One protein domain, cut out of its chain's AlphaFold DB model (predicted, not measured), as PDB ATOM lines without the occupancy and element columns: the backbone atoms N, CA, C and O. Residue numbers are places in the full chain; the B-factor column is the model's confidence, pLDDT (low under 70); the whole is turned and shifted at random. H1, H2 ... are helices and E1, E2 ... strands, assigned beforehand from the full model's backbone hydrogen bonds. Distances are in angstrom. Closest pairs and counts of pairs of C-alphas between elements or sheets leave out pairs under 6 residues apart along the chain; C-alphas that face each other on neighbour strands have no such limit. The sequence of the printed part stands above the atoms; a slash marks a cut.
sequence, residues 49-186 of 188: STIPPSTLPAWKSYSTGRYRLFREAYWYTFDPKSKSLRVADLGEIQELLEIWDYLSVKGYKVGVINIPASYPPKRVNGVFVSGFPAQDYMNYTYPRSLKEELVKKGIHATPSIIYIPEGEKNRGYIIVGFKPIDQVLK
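This is residues 49 to 186 of the 188 residues of an uncharacterized protein of Thermoprotei archaeon (UniProt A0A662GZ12). Two parallel strands side by side, E3 and E4, stand in the middle of a loop-rich domain, with H4 at the end where both strands begin. To one side lie H1, H2, H3 and the hairpin E1 E2, whose tip, residues 79 to 84, sticks out; to the other lie H5 and a long loop, and the tail, residues 178 to 186 with H6, sticks out too. The printed part has 138 residues, with six named helices and four named strands in the order H1 H2 E1 E2 H3 H4 E3 E4 H5 H6; E1 E2 is an antiparallel sheet and E3 E4 a parallel one. The class is mixed, helices and strands, with under half of the residues in named elements. The whole is only just compact, close to loose, with a radius of gyration of the C-alphas of 17.0 A and spans of 46 by 46 by 28 A.

H1, residues 55 to 64, is 14.1 A long and begins at C-alpha 55 (22.321, 28.294, 33.412). H2 is residues 67 to 70, E1 residues 76 to 79, E2 residues 84 to 87 and H3 residues 91 to 95. H4, residues 99 to 105, is 10.2 A long. E3, residues 110 to 115, and E4, residues 126 to 130, are each 13.4 A long; C-alpha 110 is at (36.946, 17.511, 20.157). H5, residues 145 to 152, is 11.3 A long. H6, residues 181 to 184, ends at C-alpha 184 (18.539, 41.858, 8.894).

H1 and H2 touch, the closest C-alphas being those of Ser 61 and Tyr 67, 4.7 A apart. E1 and E2 form an antiparallel hairpin, with N 77 and O 86 at 2.9 A, within hydrogen-bond range. H1 and H3 are only just apart, at 8.1 A. H1 and H4 are close but not clearly touching, with the closest C-alphas, of Ser 63 and Ile 99, 5.7 A apart. The closest C-alphas of H4 and E3 are those of Trp 100 and Val 110, 6.5 A apart. E3 and E4 are parallel at 5 degrees, with N 114 and O 129 at 2.8 A, within hydrogen-bond range. Residues 128 to 129 of E4 also pair, antiparallel, with residues 141 to 142. H5 touches no helix, and H5 and H6 are apart. In H1, H3, H4 and H5 every O i to N i+4 pair is within hydrogen-bond range; H2 and H6 are too short for such a pair.

The C-alphas farthest apart, of Lys 81 and Leu 185, are 51.5 A apart. The printed part has no cut. The links E4 to H5, 14 residues, and H5 to H6, 28 residues, are long. The mean pLDDT of the printed part is 78.9, and residues 157 to 186 are under 70.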
ATOM      1  N   SER A  49      14.847  19.659  33.416       89.56
ATOM      2  CA  SER A  49      15.979  20.516  33.772       89.56
ATOM      3  C   SER A  49      16.444  20.262  35.213       89.56
ATOM      4  O   SER A  49      15.847  19.485  35.966       89.56
ATOM      5  N   THR A  50      17.521  20.932  35.608       90.25
ATOM      6  CA  THR A  50      17.944  21.004  37.004       90.25
ATOM      7  C   THR A  50      16.925  21.769  37.843       90.25
ATOM      8  O   THR A  50      16.175  22.597  37.332       90.25
ATOM      9  N   ILE A  51      16.910  21.519  39.153       86.38
ATOM     10  CA  ILE A  51      16.192  22.352  40.119       86.38
ATOM     11  C   ILE A  51      17.252  23.010  41.012       86.38
ATOM     12  O   ILE A  51      17.899  22.292  41.783       86.38
ATOM     13  N   PRO A  52      17.455  24.334  40.903       85.00
ATOM     14  CA  PRO A  52      16.733  25.295  40.049       85.00
ATOM     15  C   PRO A  52      17.091  25.186  38.547       85.00
ATOM     16  O   PRO A  52      18.206  24.765  38.215       85.00
ATOM     17  N   PRO A  53      16.198  25.616  37.631       85.62
ATOM     18  CA  PRO A  53      16.497  25.709  36.203       85.62
ATOM     19  C   PRO A  53      17.325  26.974  35.925       85.62
ATOM     20  O   PRO A  53      16.820  27.978  35.437       85.62
ATOM     21  N   SER A  54      18.603  26.950  36.307       87.94
ATOM     22  CA  SER A  54      19.551  28.047  36.085       87.94
ATOM     23  C   SER A  54      20.677  27.601  35.149       87.94
ATOM     24  O   SER A  54      21.042  26.426  35.130       87.94
ATOM     25  N   THR A  55      21.249  28.538  34.389       87.69
ATOM     26  CA  THR A  55      22.321  28.294  33.412       87.69
ATOM     27  C   THR A  55      23.468  27.473  34.008       87.69
ATOM     28  O   THR A  55      23.763  26.387  33.518       87.69
ATOM     29  N   LEU A  56      24.108  27.944  35.084       88.19
ATOM     30  CA  LEU A  56      25.272  27.261  35.662       88.19
ATOM     31  C   LEU A  56      24.970  25.791  36.030       88.19
ATOM     32  O   LEU A  56      25.675  24.910  35.528       88.19
ATOM     33  N   PRO A  57      23.926  25.476  36.826       90.31
ATOM     34  CA  PRO A  57      23.645  24.092  37.175       90.31
ATOM     35  C   PRO A  57      23.216  23.251  35.977       90.31
ATOM     36  O   PRO A  57      23.642  22.099  35.890       90.31
ATOM     37  N   ALA A  58      22.445  23.800  35.035       91.69
ATOM     38  CA  ALA A  58      22.008  23.076  33.845       91.69
ATOM     39  C   ALA A  58      23.195  22.655  32.965       91.69
ATOM     40  O   ALA A  58      23.375  21.465  32.694       91.69
ATOM     41  N   TRP A  59      24.052  23.606  32.587       92.69
ATOM     42  CA  TRP A  59      25.188  23.350  31.700       92.69
ATOM     43  C   TRP A  59      26.239  22.442  32.341       92.69
ATOM     44  O   TRP A  59      26.741  21.537  31.673       92.69
ATOM     45  N   LYS A  60      26.526  22.612  33.639       91.94
ATOM     46  CA  LYS A  60      27.482  21.744  34.345       91.94
ATOM     47  C   LYS A  60      26.922  20.352  34.621       91.94
ATOM     48  O   LYS A  60      27.668  19.377  34.537       91.94
ATOM     49  N   SER A  61      25.622  20.221  34.884       92.81
ATOM     50  CA  SER A  61      24.978  18.903  34.982       92.81
ATOM     51  C   SER A  61      25.036  18.163  33.651       92.81
ATOM     52  O   SER A  61      25.357  16.978  33.641       92.81
ATOM     53  N   TYR A  62      24.782  18.862  32.542       93.62
ATOM     54  CA  TYR A  62      24.898  18.320  31.191       93.62
ATOM     55  C   TYR A  62      26.323  17.839  30.888       93.62
ATOM     56  O   TYR A  62      26.515  16.691  30.490       93.62
ATOM     57  N   SER A  63      27.332  18.684  31.104       94.62
ATOM     58  CA  SER A  63      28.701  18.378  30.686       94.62
ATOM     59  C   SER A  63      29.389  17.325  31.553       94.62
ATOM     60  O   SER A  63      30.205  16.556  31.043       94.62
ATOM     61  N   THR A  64      29.070  17.266  32.849       94.19
ATOM     62  CA  THR A  64      29.677  16.314  33.801       94.19
ATOM     63  C   THR A  64      28.833  15.059  34.035       94.19
ATOM     64  O   THR A  64      29.337  14.073  34.571       94.19
ATOM     65  N   GLY A  65      27.537  15.094  33.704       93.12
ATOM     66  CA  GLY A  65      26.564  14.072  34.098       93.12
ATOM     67  C   GLY A  65      26.214  14.080  35.595       93.12
ATOM     68  O   GLY A  65      25.653  13.105  36.094       93.12
ATOM     69  N   ARG A  66      26.557  15.139  36.349       89.19
ATOM     70  CA  ARG A  66      26.440  15.176  37.821       89.19
ATOM     71  C   ARG A  66      25.455  16.227  38.329       89.19
ATOM     72  O   ARG A  66      25.853  17.246  38.869       89.19
ATOM     73  N   TYR A  67      24.160  15.933  38.280       82.44
ATOM     74  CA  TYR A  67      23.124  16.860  38.759       82.44
ATOM     75  C   TYR A  67      23.275  17.308  40.227       82.44
ATOM     76  O   TYR A  67      23.204  18.496  40.537       82.44
ATOM     77  N   ARG A  68      23.482  16.361  41.156       79.31
ATOM     78  CA  ARG A  68      23.441  16.651  42.603       79.31
ATOM     79  C   ARG A  68      24.493  17.659  43.069       79.31
ATOM     80  O   ARG A  68      24.227  18.355  44.041       79.31
ATOM     81  N   LEU A  69      25.632  17.746  42.381       79.38
ATOM     82  CA  LEU A  69      26.723  18.648  42.758       79.38
ATOM     83  C   LEU A  69      26.384  20.124  42.541       79.38
ATOM     84  O   LEU A  69      26.994  20.976  43.172       79.38
ATOM     85  N   PHE A  70      25.416  20.435  41.676       80.31
ATOM     86  CA  PHE A  70      25.151  21.815  41.271       80.31
ATOM     87  C   PHE A  70      23.829  22.371  41.798       80.31
ATOM     88  O   PHE A  70      23.453  23.476  41.434       80.31
ATOM     89  N   ARG A  71      23.108  21.650  42.666       73.19
ATOM     90  CA  ARG A  71      21.786  22.094  43.159       73.19
ATOM     91  C   ARG A  71      21.806  23.461  43.849       73.19
ATOM     92  O   ARG A  71      20.792  24.148  43.844       73.19
ATOM     93  N   GLU A  72      22.945  23.835  44.417       71.94
ATOM     94  CA  GLU A  72      23.153  25.107  45.120       71.94
ATOM     95  C   GLU A  72      24.090  26.047  44.351       71.94
ATOM     96  O   GLU A  72      24.512  27.079  44.866       71.94
ATOM     97  N   ALA A  73      24.435  25.698  43.111       74.62
ATOM     98  CA  ALA A  73      25.350  26.481  42.308       74.62
ATOM     99  C   ALA A  73      24.573  27.579  41.569       74.62
ATOM    100  O   ALA A  73      23.786  27.312  40.663       74.62
ATOM    101  N   TYR A  74      24.812  28.828  41.956       80.38
ATOM    102  CA  TYR A  74      24.228  30.013  41.335       80.38
ATOM    103  C   TYR A  74      25.337  30.961  40.921       80.38
ATOM    104  O   TYR A  74      26.287  31.142  41.671       80.38
ATOM    105  N   TRP A  75      25.180  31.629  39.777       76.44
ATOM    106  CA  TRP A  75      26.111  32.681  39.353       76.44
ATOM    107  C   TRP A  75      26.309  33.754  40.418       76.44
ATOM    108  O   TRP A  75      27.429  34.215  40.634       76.44
ATOM    109  N   TYR A  76      25.211  34.113  41.084       79.19
ATOM    110  CA  TYR A  76      25.188  35.095  42.147       79.19
ATOM    111  C   TYR A  76      24.295  34.610  43.284       79.19
ATOM    112  O   TYR A  76      23.190  34.118  43.051       79.19
ATOM    113  N   THR A  77      24.749  34.797  44.516       79.44
ATOM    114  CA  THR A  77      23.976  34.511  45.724       79.44
ATOM    115  C   THR A  77      24.002  35.733  46.623       79.44
ATOM    116  O   THR A  77      25.069  36.236  46.970       79.44
ATOM    117  N   PHE A  78      22.829  36.229  46.999       81.88
ATOM    118  CA  PHE A  78      22.723  37.329  47.948       81.88
ATOM    119  C   PHE A  78      22.715  36.785  49.376       81.88
ATOM    120  O   PHE A  78      21.886  35.941  49.713       81.88
ATOM    121  N   ASP A  79      23.621  37.278  50.218       81.31
ATOM    122  CA  ASP A  79      23.591  37.021  51.654       81.31
ATOM    123  C   ASP A  79      22.826  38.159  52.356       81.31
ATOM    124  O   ASP A  79      23.329  39.287  52.417       81.31
ATOM    125  N   PRO A  80      21.625  37.897  52.906       83.06
ATOM    126  CA  PRO A  80      20.818  38.925  53.555       83.06
ATOM    127  C   PRO A  80      21.400  39.402  54.890       83.06
ATOM    128  O   PRO A  80      21.096  40.519  55.307       83.06
ATOM    129  N   LYS A  81      22.237  38.598  55.559       88.56
ATOM    130  CA  LYS A  81      22.864  38.979  56.832       88.56
ATOM    131  C   LYS A  81      23.967  40.001  56.597       88.56
ATOM    132  O   LYS A  81      23.998  41.028  57.269       88.56
ATOM    133  N   SER A  82      24.845  39.740  55.632       90.88
ATOM    134  CA  SER A  82      25.935  40.657  55.275       90.88
ATOM    135  C   SER A  82      25.545  41.697  54.221       90.88
ATOM    136  O   SER A  82      26.352  42.569  53.913       90.88
ATOM    137  N   LYS A  83      24.326  41.623  53.665       88.38
ATOM    138  CA  LYS A  83      23.827  42.470  52.564       88.38
ATOM    139  C   LYS A  83      24.777  42.504  51.362       88.38
ATOM    140  O   LYS A  83      24.934  43.534  50.712       88.38
ATOM    141  N   SER A  84      25.426  41.379  51.073       84.50
ATOM    142  CA  SER A  84      26.472  41.285  50.053       84.50
ATOM    143  C   SER A  84      26.125  40.259  48.986       84.50
ATOM    144  O   SER A  84      25.589  39.194  49.294       84.50
ATOM    145  N   LEU A  85      26.511  40.542  47.743       80.06
ATOM    146  CA  LEU A  85      26.460  39.575  46.654       80.06
ATOM    147  C   LEU A  85      27.734  38.723  46.655       80.06
ATOM    148  O   LEU A  85      28.840  39.260  46.657       80.06
ATOM    149  N   ARG A  86      27.583  37.401  46.625       76.62
ATOM    150  CA  ARG A  86      28.663  36.454  46.337       76.62
ATOM    151  C   ARG A  86      28.552  36.016  44.885       76.62
ATOM    152  O   ARG A  86      27.454  35.704  44.431       76.62
ATOM    153  N   VAL A  87      29.672  35.999  44.176       75.69
ATOM    154  CA  VAL A  87      29.783  35.408  42.835       75.69
ATOM    155  C   VAL A  87      30.223  33.956  42.995       75.69
ATOM    156  O   VAL A  87      30.995  33.664  43.908       75.69
ATOM    157  N   ALA A  88      29.740  33.058  42.135       74.75
ATOM    158  CA  ALA A  88      30.213  31.675  42.115       74.75
ATOM    159  C   ALA A  88      31.739  31.616  41.978       74.75
ATOM    160  O   ALA A  88      32.294  32.110  40.993       74.75
ATOM    161  N   ASP A  89      32.397  30.950  42.926       76.06
ATOM    162  CA  ASP A  89      33.750  30.457  42.705       76.06
ATOM    163  C   ASP A  89      33.659  29.191  41.846       76.06
ATOM    164  O   ASP A  89      33.076  28.179  42.242       76.06
ATOM    165  N   LEU A  90      34.181  29.274  40.624       79.75
ATOM    166  CA  LEU A  90      34.158  28.170  39.672       79.75
ATOM    167  C   LEU A  90      35.362  27.232  39.820       79.75
ATOM    168  O   LEU A  90      35.434  26.263  39.067       79.75
ATOM    169  N   GLY A  91      36.294  27.497  40.744       80.50
ATOM    170  CA  GLY A  91      37.544  26.747  40.896       80.50
ATOM    171  C   GLY A  91      37.324  25.237  40.986       80.50
ATOM    172  O   GLY A  91      37.732  24.502  40.088       80.50
ATOM    173  N   GLU A  92      36.587  24.780  42.001       78.94
ATOM    174  CA  GLU A  92      36.285  23.352  42.198       78.94
ATOM    175  C   GLU A  92      35.466  22.757  41.039       78.94
ATOM    176  O   GLU A  92      35.671  21.619  40.613       78.94
ATOM    177  N   ILE A  93      34.548  23.547  40.474       82.44
ATOM    178  CA  ILE A  93      33.698  23.137  39.347       82.44
ATOM    179  C   ILE A  93      34.538  22.879  38.087       82.44
ATOM    180  O   ILE A  93      34.178  22.036  37.255       82.44
ATOM    181  N   GLN A  94      35.650  23.596  37.935       84.88
ATOM    182  CA  GLN A  94      36.539  23.495  36.787       84.88
ATOM    183  C   GLN A  94      37.439  22.250  36.844       84.88
ATOM    184  O   GLN A  94      37.863  21.758  35.795       84.88
ATOM    185  N   GLU A  95      37.682  21.700  38.035       87.62
ATOM    186  CA  GLU A  95      38.455  20.465  38.224       87.62
ATOM    187  C   GLU A  95      37.668  19.200  37.849       87.62
ATOM    188  O   GLU A  95      38.248  18.148  37.571       87.62
ATOM    189  N   LEU A  96      36.337  19.287  37.804       91.81
ATOM    190  CA  LEU A  96      35.479  18.157  37.461       91.81
ATOM    191  C   LEU A  96      35.699  17.708  36.018       91.81
ATOM    192  O   LEU A  96      35.669  18.525  35.104       91.81
ATOM    193  N   LEU A  97      35.821  16.398  35.794       94.94
ATOM    194  CA  LEU A  97      35.867  15.834  34.444       94.94
ATOM    195  C   LEU A  97      34.521  15.990  33.728       94.94
ATOM    196  O   LEU A  97      33.460  15.678  34.273       94.94
ATOM    197  N   GLU A  98      34.588  16.414  32.474       96.44
ATOM    198  CA  GLU A  98      33.453  16.629  31.582       96.44
ATOM    199  C   GLU A  98      33.553  15.725  30.352       96.44
ATOM    200  O   GLU A  98      34.597  15.138  30.062       96.44
ATOM    201  N   ILE A  99      32.459  15.596  29.603       96.81
ATOM    202  CA  ILE A  99      32.351  14.677  28.461       96.81
ATOM    203  C   ILE A  99      33.510  14.812  27.457       96.81
ATOM    204  O   ILE A  99      34.034  13.811  26.970       96.81
ATOM    205  N   TRP A 100      33.977  16.035  27.193       96.62
ATOM    206  CA  TRP A 100      35.102  16.297  26.290       96.62
ATOM    207  C   TRP A 100      36.457  15.829  26.824       96.62
ATOM    208  O   TRP A 100      37.335  15.511  26.016       96.62
ATOM    209  N   ASP A 101      36.631  15.740  28.142       97.06
ATOM    210  CA  ASP A 101      37.854  15.220  28.756       97.06
ATOM    211  C   ASP A 101      37.968  13.719  28.462       97.06
ATOM    212  O   ASP A 101      38.981  13.252  27.935       97.06
ATOM    213  N   TYR A 102      36.881  12.969  28.674       96.94
ATOM    214  CA  TYR A 102      36.826  11.538  28.361       96.94
ATOM    215  C   TYR A 102      37.042  11.265  26.868       96.94
ATOM    216  O   TYR A 102      37.816  10.377  26.505       96.94
ATOM    217  N   LEU A 103      36.393  12.041  25.994       96.00
ATOM    218  CA  LEU A 103      36.560  11.913  24.544       96.00
ATOM    219  C   LEU A 103      38.006  12.196  24.114       96.00
ATOM    220  O   LEU A 103      38.567  11.449  23.310       96.00
ATOM    221  N   SER A 104      38.630  13.226  24.689       96.81
ATOM    222  CA  SER A 104      40.024  13.574  24.408       96.81
ATOM    223  C   SER A 104      40.987  12.472  24.838       96.81
ATOM    224  O   SER A 104      41.835  12.067  24.043       96.81
ATOM    225  N   VAL A 105      40.823  11.927  26.049       96.69
ATOM    226  CA  VAL A 105      41.641  10.813  26.570       96.69
ATOM    227  C   VAL A 105      41.509   9.562  25.698       96.69
ATOM    228  O   VAL A 105      42.475   8.824  25.514       96.69
ATOM    229  N   LYS A 106      40.334   9.329  25.106       96.19
ATOM    230  CA  LYS A 106      40.104   8.228  24.156       96.19
ATOM    231  C   LYS A 106      40.606   8.513  22.734       96.19
ATOM    232  O   LYS A 106      40.422   7.679  21.852       96.19
ATOM    233  N   GLY A 107      41.248   9.656  22.493       95.56
ATOM    234  CA  GLY A 107      41.846  10.006  21.203       95.56
ATOM    235  C   GLY A 107      40.859  10.551  20.167       95.56
ATOM    236  O   GLY A 107      41.222  10.696  18.996       95.56
ATOM    237  N   TYR A 108      39.623  10.885  20.557       95.69
ATOM    238  CA  TYR A 108      38.693  11.587  19.669       95.69
ATOM    239  C   TYR A 108      39.114  13.044  19.501       95.69
ATOM    240  O   TYR A 108      39.632  13.654  20.435       95.69
ATOM    241  N   LYS A 109      38.882  13.604  18.307       96.12
ATOM    242  CA  LYS A 109      39.037  15.044  18.081       96.12
ATOM    243  C   LYS A 109      37.816  15.775  18.627       96.12
ATOM    244  O   LYS A 109      36.700  15.420  18.251       96.12
ATOM    245  N   VAL A 110      38.026  16.784  19.472       96.88
ATOM    246  CA  VAL A 110      36.946  17.511  20.157       96.88
ATOM    247  C   VAL A 110      37.032  19.011  19.886       96.88
ATOM    248  O   VAL A 110      38.116  19.589  19.886       96.88
ATOM    249  N   GLY A 111      35.877  19.635  19.657       96.56
ATOM    250  CA  GLY A 111      35.709  21.085  19.648       96.56
ATOM    251  C   GLY A 111      34.668  21.483  20.687       96.56
ATOM    252  O   GLY A 111      33.548  20.984  20.631       96.56
ATOM    253  N   VAL A 112      35.029  22.357  21.624       96.19
ATOM    254  CA  VAL A 112      34.100  22.927  22.613       96.19
ATOM    255  C   VAL A 112      34.048  24.428  22.406       96.19
ATOM    256  O   VAL A 112      35.094  25.068  22.338       96.19
ATOM    257  N   ILE A 113      32.849  24.988  22.274       93.00
ATOM    258  CA  ILE A 113      32.668  26.409  21.986       93.00
ATOM    259  C   ILE A 113      31.554  26.951  22.871       93.00
ATOM    260  O   ILE A 113      30.449  26.415  22.876       93.00
ATOM    261  N   ASN A 114      31.861  28.028  23.586       89.31
ATOM    262  CA  ASN A 114      30.914  28.866  24.308       89.31
ATOM    263  C   ASN A 114      30.035  28.130  25.337       89.31
ATOM    264  O   ASN A 114      28.858  28.436  25.501       89.31
ATOM    265  N   ILE A 115      30.611  27.163  26.055       90.31
ATOM    266  CA  ILE A 115      29.929  26.539  27.195       90.31
ATOM    267  C   ILE A 115      30.044  27.461  28.420       90.31
ATOM    268  O   ILE A 115      31.163  27.859  28.754       90.31
ATOM    269  N   PRO A 116      28.953  27.808  29.122       88.50
ATOM    270  CA  PRO A 116      29.042  28.593  30.352       88.50
ATOM    271  C   PRO A 116      29.859  27.889  31.446       88.50
ATOM    272  O   PRO A 116      29.878  26.663  31.527       88.50
ATOM    273  N   ALA A 117      30.519  28.669  32.304       87.62
ATOM    274  CA  ALA A 117      31.370  28.192  33.399       87.62
ATOM    275  C   ALA A 117      32.482  27.230  32.933       87.62
ATOM    276  O   ALA A 117      32.680  26.158  33.507       87.62
ATOM    277  N   SER A 118      33.179  27.607  31.856       90.31
ATOM    278  CA  SER A 118      34.247  26.798  31.248       90.31
ATOM    279  C   SER A 118      35.579  27.536  31.087       90.31
ATOM    280  O   SER A 118      36.436  27.112  30.306       90.31
ATOM    281  N   TYR A 119      35.752  28.660  31.785       89.69
ATOM    282  CA  TYR A 119      37.037  29.344  31.906       89.69
ATOM    283  C   TYR A 119      37.733  28.927  33.213       89.69
ATOM    284  O   TYR A 119      37.074  28.940  34.252       89.69
ATOM    285  N   PRO A 120      39.053  28.662  33.206       92.31
ATOM    286  CA  PRO A 120      39.946  28.618  32.042       92.31
ATOM    287  C   PRO A 120      39.641  27.457  31.074       92.31
ATOM    288  O   PRO A 120      39.152  26.411  31.507       92.31
ATOM    289  N   PRO A 121      39.943  27.608  29.766       93.62
ATOM    290  CA  PRO A 121      39.693  26.568  28.769       93.62
ATOM    291  C   PRO A 121      40.490  25.303  29.096       93.62
ATOM    292  O   PRO A 121      41.697  25.359  29.355       93.62
ATOM    293  N   LYS A 122      39.832  24.142  29.040       94.56
ATOM    294  CA  LYS A 122      40.502  22.857  29.265       94.56
ATOM    295  C   LYS A 122      41.359  22.451  28.072       94.56
ATOM    296  O   LYS A 122      41.053  22.752  26.918       94.56
ATOM    297  N   ARG A 123      42.429  21.704  28.357       95.75
ATOM    298  CA  ARG A 123      43.239  21.055  27.322       95.75
ATOM    299  C   ARG A 123      42.480  19.845  26.793       95.75
ATOM    300  O   ARG A 123      42.207  18.914  27.539       95.75
ATOM    301  N   VAL A 124      42.180  19.856  25.503       96.88
ATOM    302  CA  VAL A 124      41.466  18.776  24.811       96.88
ATOM    303  C   VAL A 124      42.251  18.333  23.582       96.88
ATOM    304  O   VAL A 124      43.133  19.045  23.106       96.88
ATOM    305  N   ASN A 125      41.937  17.165  23.027       97.38
ATOM    306  CA  ASN A 125      42.496  16.741  21.744       97.38
ATOM    307  C   ASN A 125      41.795  17.492  20.595       97.38
ATOM    308  O   ASN A 125      40.971  16.936  19.871       97.38
ATOM    309  N   GLY A 126      42.060  18.789  20.469       96.69
ATOM    310  CA  GLY A 126      41.405  19.672  19.511       96.69
ATOM    311  C   GLY A 126      41.350  21.105  20.020       96.69
ATOM    312  O   GLY A 126      42.379  21.647  20.422       96.69
ATOM    313  N   VAL A 127      40.165  21.715  19.982       96.88
ATOM    314  CA  VAL A 127      39.979  23.136  20.302       96.88
ATOM    315  C   VAL A 127      38.968  23.353  21.422       96.88
ATOM    316  O   VAL A 127      37.974  22.637  21.539       96.88
ATOM    317  N   PHE A 128      39.211  24.379  22.226       96.12
ATOM    318  CA  PHE A 128      38.322  24.837  23.281       96.12
ATOM    319  C   PHE A 128      38.206  26.357  23.202       96.12
ATOM    320  O   PHE A 128      39.220  27.046  23.145       96.12
ATOM    321  N   VAL A 129      36.990  26.883  23.222       93.62
ATOM    322  CA  VAL A 129      36.685  28.310  23.337       93.62
ATOM    323  C   VAL A 129      35.721  28.454  24.510       93.62
ATOM    324  O   VAL A 129      34.569  28.030  24.417       93.62
ATOM    325  N   SER A 130      36.207  28.980  25.632       91.62
ATOM    326  CA  SER A 130      35.418  29.143  26.853       91.62
ATOM    327  C   SER A 130      34.236  30.082  26.631       91.62
ATOM    328  O   SER A 130      34.354  31.076  25.917       91.62
ATOM    329  N   GLY A 131      33.107  29.769  27.263       86.94
ATOM    330  CA  GLY A 131      31.967  30.677  27.372       86.94
ATOM    331  C   GLY A 131      32.038  31.549  28.625       86.94
ATOM    332  O   GLY A 131      33.039  31.551  29.349       86.94
ATOM    333  N   PHE A 132      30.957  32.281  28.897       82.81
ATOM    334  CA  PHE A 132      30.846  33.163  30.065       82.81
ATOM    335  C   PHE A 132      31.295  32.464  31.370       82.81
ATOM    336  O   PHE A 132      30.892  31.321  31.601       82.81
ATOM    337  N   PRO A 133      32.102  33.106  32.239       79.62
ATOM    338  CA  PRO A 133      32.451  34.527  32.252       79.62
ATOM    339  C   PRO A 133      33.720  34.916  31.493       79.62
ATOM    340  O   PRO A 133      34.252  35.995  31.749       79.62
ATOM    341  N   ALA A 134      34.200  34.084  30.563       85.81
ATOM    342  CA  ALA A 134      35.340  34.432  29.722       85.81
ATOM    343  C   ALA A 134      35.147  35.789  29.021       85.81
ATOM    344  O   ALA A 134      34.089  36.061  28.462       85.81
ATOM    345  N   GLN A 135      36.189  36.620  29.050       81.56
ATOM    346  CA  GLN A 135      36.217  37.944  28.428       81.56
ATOM    347  C   GLN A 135      37.319  38.024  27.377       81.56
ATOM    348  O   GLN A 135      38.332  37.328  27.474       81.56
ATOM    349  N   ASP A 136      37.183  38.953  26.439       80.06
ATOM    350  CA  ASP A 136      38.155  39.197  25.371       80.06
ATOM    351  C   ASP A 136      39.592  39.436  25.849       80.06
ATOM    352  O   ASP A 136      40.549  39.013  25.197       80.06
ATOM    353  N   TYR A 137      39.784  40.075  27.004       82.62
ATOM    354  CA  TYR A 137      41.120  40.294  27.566       82.62
ATOM    355  C   TYR A 137      41.725  39.021  28.192       82.62
ATOM    356  O   TYR A 137      42.938  38.949  28.383       82.62
ATOM    357  N   MET A 138      40.922  37.988  28.464       88.50
ATOM    358  CA  MET A 138      41.358  36.724  29.070       88.50
ATOM    359  C   MET A 138      41.933  35.744  28.035       88.50
ATOM    360  O   MET A 138      41.753  35.889  26.824       88.50
ATOM    361  N   ASN A 139      42.620  34.697  28.497       91.81
ATOM    362  CA  ASN A 139      43.072  33.595  27.641       91.81
ATOM    363  C   ASN A 139      41.974  32.525  27.529       91.81
ATOM    364  O   ASN A 139      42.060  31.474  28.154       91.81
ATOM    365  N   TYR A 140      40.922  32.817  26.763       91.50
ATOM    366  CA  TYR A 140      39.702  32.003  26.689       91.50
ATOM    367  C   TYR A 140      39.757  30.843  25.684       91.50
ATOM    368  O   TYR A 140      38.743  30.188  25.459       91.50
ATOM    369  N   THR A 141      40.907  30.572  25.063       94.81
ATOM    370  CA  THR A 141      41.038  29.493  24.077       94.81
ATOM    371  C   THR A 141      42.119  28.471  24.414       94.81
ATOM    372  O   THR A 141      43.153  28.778  25.010       94.81
ATOM    373  N   TYR A 142      41.888  27.240  23.960       96.38
ATOM    374  CA  TYR A 142      42.890  26.201  23.799       96.38
ATOM    375  C   TYR A 142      42.883  25.704  22.339       96.38
ATOM    376  O   TYR A 142      41.811  25.388  21.825       96.38
ATOM    377  N   PRO A 143      44.043  25.595  21.666       97.06
ATOM    378  CA  PRO A 143      45.325  26.171  22.073       97.06
ATOM    379  C   PRO A 143      45.244  27.705  22.140       97.06
ATOM    380  O   PRO A 143      44.427  28.315  21.458       97.06
ATOM    381  N   ARG A 144      46.120  28.340  22.930       95.44
ATOM    382  CA  ARG A 144      46.104  29.804  23.136       95.44
ATOM    383  C   ARG A 144      46.209  30.595  21.825       95.44
ATOM    384  O   ARG A 144      45.576  31.637  21.689       95.44
ATOM    385  N   SER A 145      46.966  30.080  20.852       94.19
ATOM    386  CA  SER A 145      47.135  30.686  19.523       94.19
ATOM    387  C   SER A 145      45.821  30.837  18.751       94.19
ATOM    388  O   SER A 145      45.700  31.744  17.931       94.19
ATOM    389  N   LEU A 146      44.804  30.018  19.046       92.62
ATOM    390  CA  LEU A 146      43.490  30.118  18.409       92.62
ATOM    391  C   LEU A 146      42.833  31.477  18.672       92.62
ATOM    392  O   LEU A 146      42.109  31.980  17.818       92.62
ATOM    393  N   LYS A 147      43.109  32.108  19.823       89.75
ATOM    394  CA  LYS A 147      42.571  33.442  20.126       89.75
ATOM    395  C   LYS A 147      42.995  34.461  19.067       89.75
ATOM    396  O   LYS A 147      42.170  35.236  18.603       89.75
ATOM    397  N   GLU A 148      44.264  34.447  18.672       89.31
ATOM    398  CA  GLU A 148      44.803  35.391  17.689       89.31
ATOM    399  C   GLU A 148      44.158  35.205  16.313       89.31
ATOM    400  O   GLU A 148      43.878  36.183  15.621       89.31
ATOM    401  N   GLU A 149      43.894  33.957  15.919       86.81
ATOM    402  CA  GLU A 149      43.204  33.649  14.666       86.81
ATOM    403  C   GLU A 149      41.754  34.148  14.680       86.81
ATOM    404  O   GLU A 149      41.309  34.768  13.712       86.81
ATOM    405  N   LEU A 150      41.033  33.912  15.781       83.69
ATOM    406  CA  LEU A 150      39.657  34.377  15.951       83.69
ATOM    407  C   LEU A 150      39.593  35.907  15.892       83.69
ATOM    408  O   LEU A 150      38.845  36.449  15.081       83.69
ATOM    409  N   VAL A 151      40.451  36.603  16.638       82.88
ATOM    410  CA  VAL A 151      40.491  38.073  16.652       82.88
ATOM    411  C   VAL A 151      40.826  38.647  15.270       82.88
ATOM    412  O   VAL A 151      40.185  39.603  14.839       82.88
ATOM    413  N   LYS A 152      41.758  38.046  14.514       81.31
ATOM    414  CA  LYS A 152      42.056  38.456  13.122       81.31
ATOM    415  C   LYS A 152      40.850  38.338  12.190       81.31
ATOM    416  O   LYS A 152      40.754  39.086  11.223       81.31
ATOM    417  N   LYS A 153      39.939  37.404  12.472       79.56
ATOM    418  CA  LYS A 153      38.674  37.214  11.748       79.56
ATOM    419  C   LYS A 153      37.537  38.080  12.313       79.56
ATOM    420  O   LYS A 153      36.400  37.931  11.880       79.56
ATOM    421  N   GLY A 154      37.832  38.964  13.269       74.00
ATOM    422  CA  GLY A 154      36.846  39.798  13.953       74.00
ATOM    423  C   GLY A 154      35.964  39.023  14.929       74.00
ATOM    424  O   GLY A 154      34.863  39.490  15.204       74.00
ATOM    425  N   ILE A 155      36.424  37.859  15.408       73.75
ATOM    426  CA  ILE A 155      35.709  36.963  16.320       73.75
ATOM    427  C   ILE A 155      36.214  37.121  17.754       73.75
ATOM    428  O   ILE A 155      37.383  36.877  18.054       73.75
ATOM    429  N   HIS A 156      35.287  37.474  18.641       72.38
ATOM    430  CA  HIS A 156      35.538  37.922  20.010       72.38
ATOM    431  C   HIS A 156      34.695  37.134  21.028       72.38
ATOM    432  O   HIS A 156      33.576  36.712  20.716       72.38
ATOM    433  N   ALA A 157      35.228  36.935  22.234       68.88
ATOM    434  CA  ALA A 157      34.505  36.451  23.406       68.88
ATOM    435  C   ALA A 157      33.785  37.629  24.082       68.88
ATOM    436  O   ALA A 157      34.401  38.474  24.734       68.88
ATOM    437  N   THR A 158      32.467  37.701  23.906       61.34
ATOM    438  CA  THR A 158      31.661  38.812  24.426       61.34
ATOM    439  C   THR A 158      31.495  38.738  25.949       61.34
ATOM    440  O   THR A 158      31.243  37.653  26.481       61.34
ATOM    441  N   PRO A 159      31.494  39.878  26.665       49.91
ATOM    442  CA  PRO A 159      30.846  39.969  27.969       49.91
ATOM    443  C   PRO A 159      29.344  39.664  27.859       49.91
ATOM    444  O   PRO A 159      28.679  40.134  26.946       49.91
ATOM    445  N   SER A 160      28.761  38.995  28.856       44.97
ATOM    446  CA  SER A 160      27.296  38.833  29.003       44.97
ATOM    447  C   SER A 160      26.521  40.132  29.244       44.97
ATOM    448  O   SER A 160      25.349  40.100  29.613       44.97
ATOM    449  N   ILE A 161      27.161  41.285  29.067       41.41
ATOM    450  CA  ILE A 161      26.486  42.570  29.081       41.41
ATOM    451  C   ILE A 161      26.127  42.870  27.631       41.41
ATOM    452  O   ILE A 161      27.000  43.028  26.780       41.41
ATOM    453  N   ILE A 162      24.817  42.927  27.382       48.38
ATOM    454  CA  ILE A 162      24.137  43.297  26.133       48.38
ATOM    455  C   ILE A 162      24.380  44.793  25.863       48.38
ATOM    456  O   ILE A 162      23.468  45.609  25.789       48.38
ATOM    457  N   TYR A 163      25.643  45.190  25.809       42.22
ATOM    458  CA  TYR A 163      26.070  46.526  25.461       42.22
ATOM    459  C   TYR A 163      27.198  46.375  24.456       42.22
ATOM    460  O   TYR A 163      28.349  46.141  24.812       42.22
ATOM    461  N   ILE A 164      26.829  46.468  23.184       53.44
ATOM    462  CA  ILE A 164      27.782  46.698  22.105       53.44
ATOM    463  C   ILE A 164      27.997  48.217  22.095       53.44
ATOM    464  O   ILE A 164      27.037  48.932  21.784       53.44
ATOM    465  N   PRO A 165      29.191  48.730  22.455       52.59
ATOM    466  CA  PRO A 165      29.454  50.161  22.431       52.59
ATOM    467  C   PRO A 165      29.174  50.752  21.048       52.59
ATOM    468  O   PRO A 165      29.366  50.102  20.012       52.59
ATOM    469  N   GLU A 166      28.715  51.999  21.028       47.78
ATOM    470  CA  GLU A 166      28.446  52.713  19.787       47.78
ATOM    471  C   GLU A 166      29.749  52.853  18.979       47.78
ATOM    472  O   GLU A 166      30.681  53.536  19.389       47.78
ATOM    473  N   GLY A 167      29.845  52.119  17.862       60.00
ATOM    474  CA  GLY A 167      31.054  52.026  17.030       60.00
ATOM    475  C   GLY A 167      31.531  50.597  16.744       60.00
ATOM    476  O   GLY A 167      32.233  50.382  15.759       60.00
ATOM    477  N   GLU A 168      31.097  49.593  17.516       55.75
ATOM    478  CA  GLU A 168      31.548  48.199  17.335       55.75
ATOM    479  C   GLU A 168      30.556  47.296  16.569       55.75
ATOM    480  O   GLU A 168      30.730  46.082  16.491       55.75
ATOM    481  N   LYS A 169      29.534  47.884  15.926       52.22
ATOM    482  CA  LYS A 169      28.431  47.169  15.241       52.22
ATOM    483  C   LYS A 169      28.865  46.202  14.122       52.22
ATOM    484  O   LYS A 169      28.078  45.331  13.753       52.22
ATOM    485  N   ASN A 170      30.086  46.350  13.601       50.25
ATOM    486  CA  ASN A 170      30.651  45.536  12.517       50.25
ATOM    487  C   ASN A 170      31.627  44.442  13.002       50.25
ATOM    488  O   ASN A 170      32.203  43.740  12.172       50.25
ATOM    489  N   ARG A 171      31.844  44.286  14.318       52.12
ATOM    490  CA  ARG A 171      32.631  43.170  14.868       52.12
ATOM    491  C   ARG A 171      31.754  41.922  14.993       52.12
ATOM    492  O   ARG A 171      30.622  41.989  15.466       52.12
ATOM    493  N   GLY A 172      32.262  40.778  14.541       46.25
ATOM    494  CA  GLY A 172      31.546  39.505  14.565       46.25
ATOM    495  C   GLY A 172      31.798  38.754  15.862       46.25
ATOM    496  O   GLY A 172      32.606  37.844  15.885       46.25
ATOM    497  N   TYR A 173      31.134  39.095  16.961       48.16
ATOM    498  CA  TYR A 173      31.345  38.348  18.204       48.16
ATOM    499  C   TYR A 173      30.794  36.911  18.103       48.16
ATOM    500  O   TYR A 173      29.884  36.637  17.315       48.16
ATOM    501  N   ILE A 174      31.294  35.985  18.928       44.59
ATOM    502  CA  ILE A 174      30.583  34.721  19.175       44.59
ATOM    503  C   ILE A 174      29.364  35.066  20.038       44.59
ATOM    504  O   ILE A 174      29.396  34.988  21.262       44.59
ATOM    505  N   ILE A 175      28.303  35.540  19.386       45.62
ATOM    506  CA  ILE A 175      27.044  35.928  20.020       45.62
ATOM    507  C   ILE A 175      26.140  34.695  20.091       45.62
ATOM    508  O   ILE A 175      25.753  34.140  19.064       45.62
ATOM    509  N   VAL A 176      25.759  34.292  21.305       37.09
ATOM    510  CA  VAL A 176      24.500  33.567  21.535       37.09
ATOM    511  C   VAL A 176      23.409  34.628  21.604       37.09
ATOM    512  O   VAL A 176      23.374  35.406  22.551       37.09
ATOM    513  N   GLY A 177      22.562  34.700  20.577       33.81
ATOM    514  CA  GLY A 177      21.415  35.612  20.549       33.81
ATOM    515  C   GLY A 177      21.215  36.316  19.209       33.81
ATOM    516  O   GLY A 177      22.132  36.908  18.650       33.81
ATOM    517  N   PHE A 178      19.989  36.214  18.701       33.72
ATOM    518  CA  PHE A 178      19.536  36.626  17.374       33.72
ATOM    519  C   PHE A 178      19.555  38.146  17.158       33.72
ATOM    520  O   PHE A 178      19.199  38.915  18.050       33.72
ATOM    521  N   LYS A 179      19.840  38.577  15.921       40.16
ATOM    522  CA  LYS A 179      19.279  39.838  15.414       40.16
ATOM    523  C   LYS A 179      17.825  39.579  14.989       40.16
ATOM    524  O   LYS A 179      17.597  38.588  14.292       40.16
ATOM    525  N   PRO A 180      16.858  40.436  15.356       41.44
ATOM    526  CA  PRO A 180      15.506  40.391  14.802       41.44
ATOM    527  C   PRO A 180      15.533  40.417  13.261       41.44
ATOM    528  O   PRO A 180      16.302  41.179  12.667       41.44
ATOM    529  N   ILE A 181      14.733  39.571  12.600       36.69
ATOM    530  CA  ILE A 181      14.756  39.392  11.132       36.69
ATOM    531  C   ILE A 181      14.449  40.701  10.382       36.69
ATOM    532  O   ILE A 181      15.025  40.975   9.330       36.69
ATOM    533  N   ASP A 182      13.623  41.568  10.965       40.22
ATOM    534  CA  ASP A 182      13.288  42.886  10.425       40.22
ATOM    535  C   ASP A 182      14.490  43.846  10.410       40.22
ATOM    536  O   ASP A 182      14.527  44.771   9.597       40.22
ATOM    537  N   GLN A 183      15.493  43.612  11.262       42.88
ATOM    538  CA  GLN A 183      16.753  44.352  11.249       42.88
ATOM    539  C   GLN A 183      17.749  43.789  10.235       42.88
ATOM    540  O   GLN A 183      18.550  44.551   9.704       42.88
ATOM    541  N   VAL A 184      17.686  42.490   9.919       41.78
ATOM    542  CA  VAL A 184      18.539  41.858   8.894       41.78
ATOM    543  C   VAL A 184      18.086  42.257   7.487       41.78
ATOM    544  O   VAL A 184      18.915  42.596   6.650       41.78
ATOM    545  N   LEU A 185      16.773  42.315   7.242       36.66
ATOM    546  CA  LEU A 185      16.199  42.690   5.941       36.66
ATOM    547  C   LEU A 185      16.428  44.162   5.553       36.66
ATOM    548  O   LEU A 185      16.269  44.526   4.390       36.66
ATOM    549  N   LYS A 186      16.797  45.017   6.514       43.19
ATOM    550  CA  LYS A 186      17.085  46.447   6.301       43.19
ATOM    551  C   LYS A 186      18.570  46.740   6.070       43.19
ATOM    552  O   LYS A 186      18.931  47.897   5.857       43.19
TER     553      LYS A 186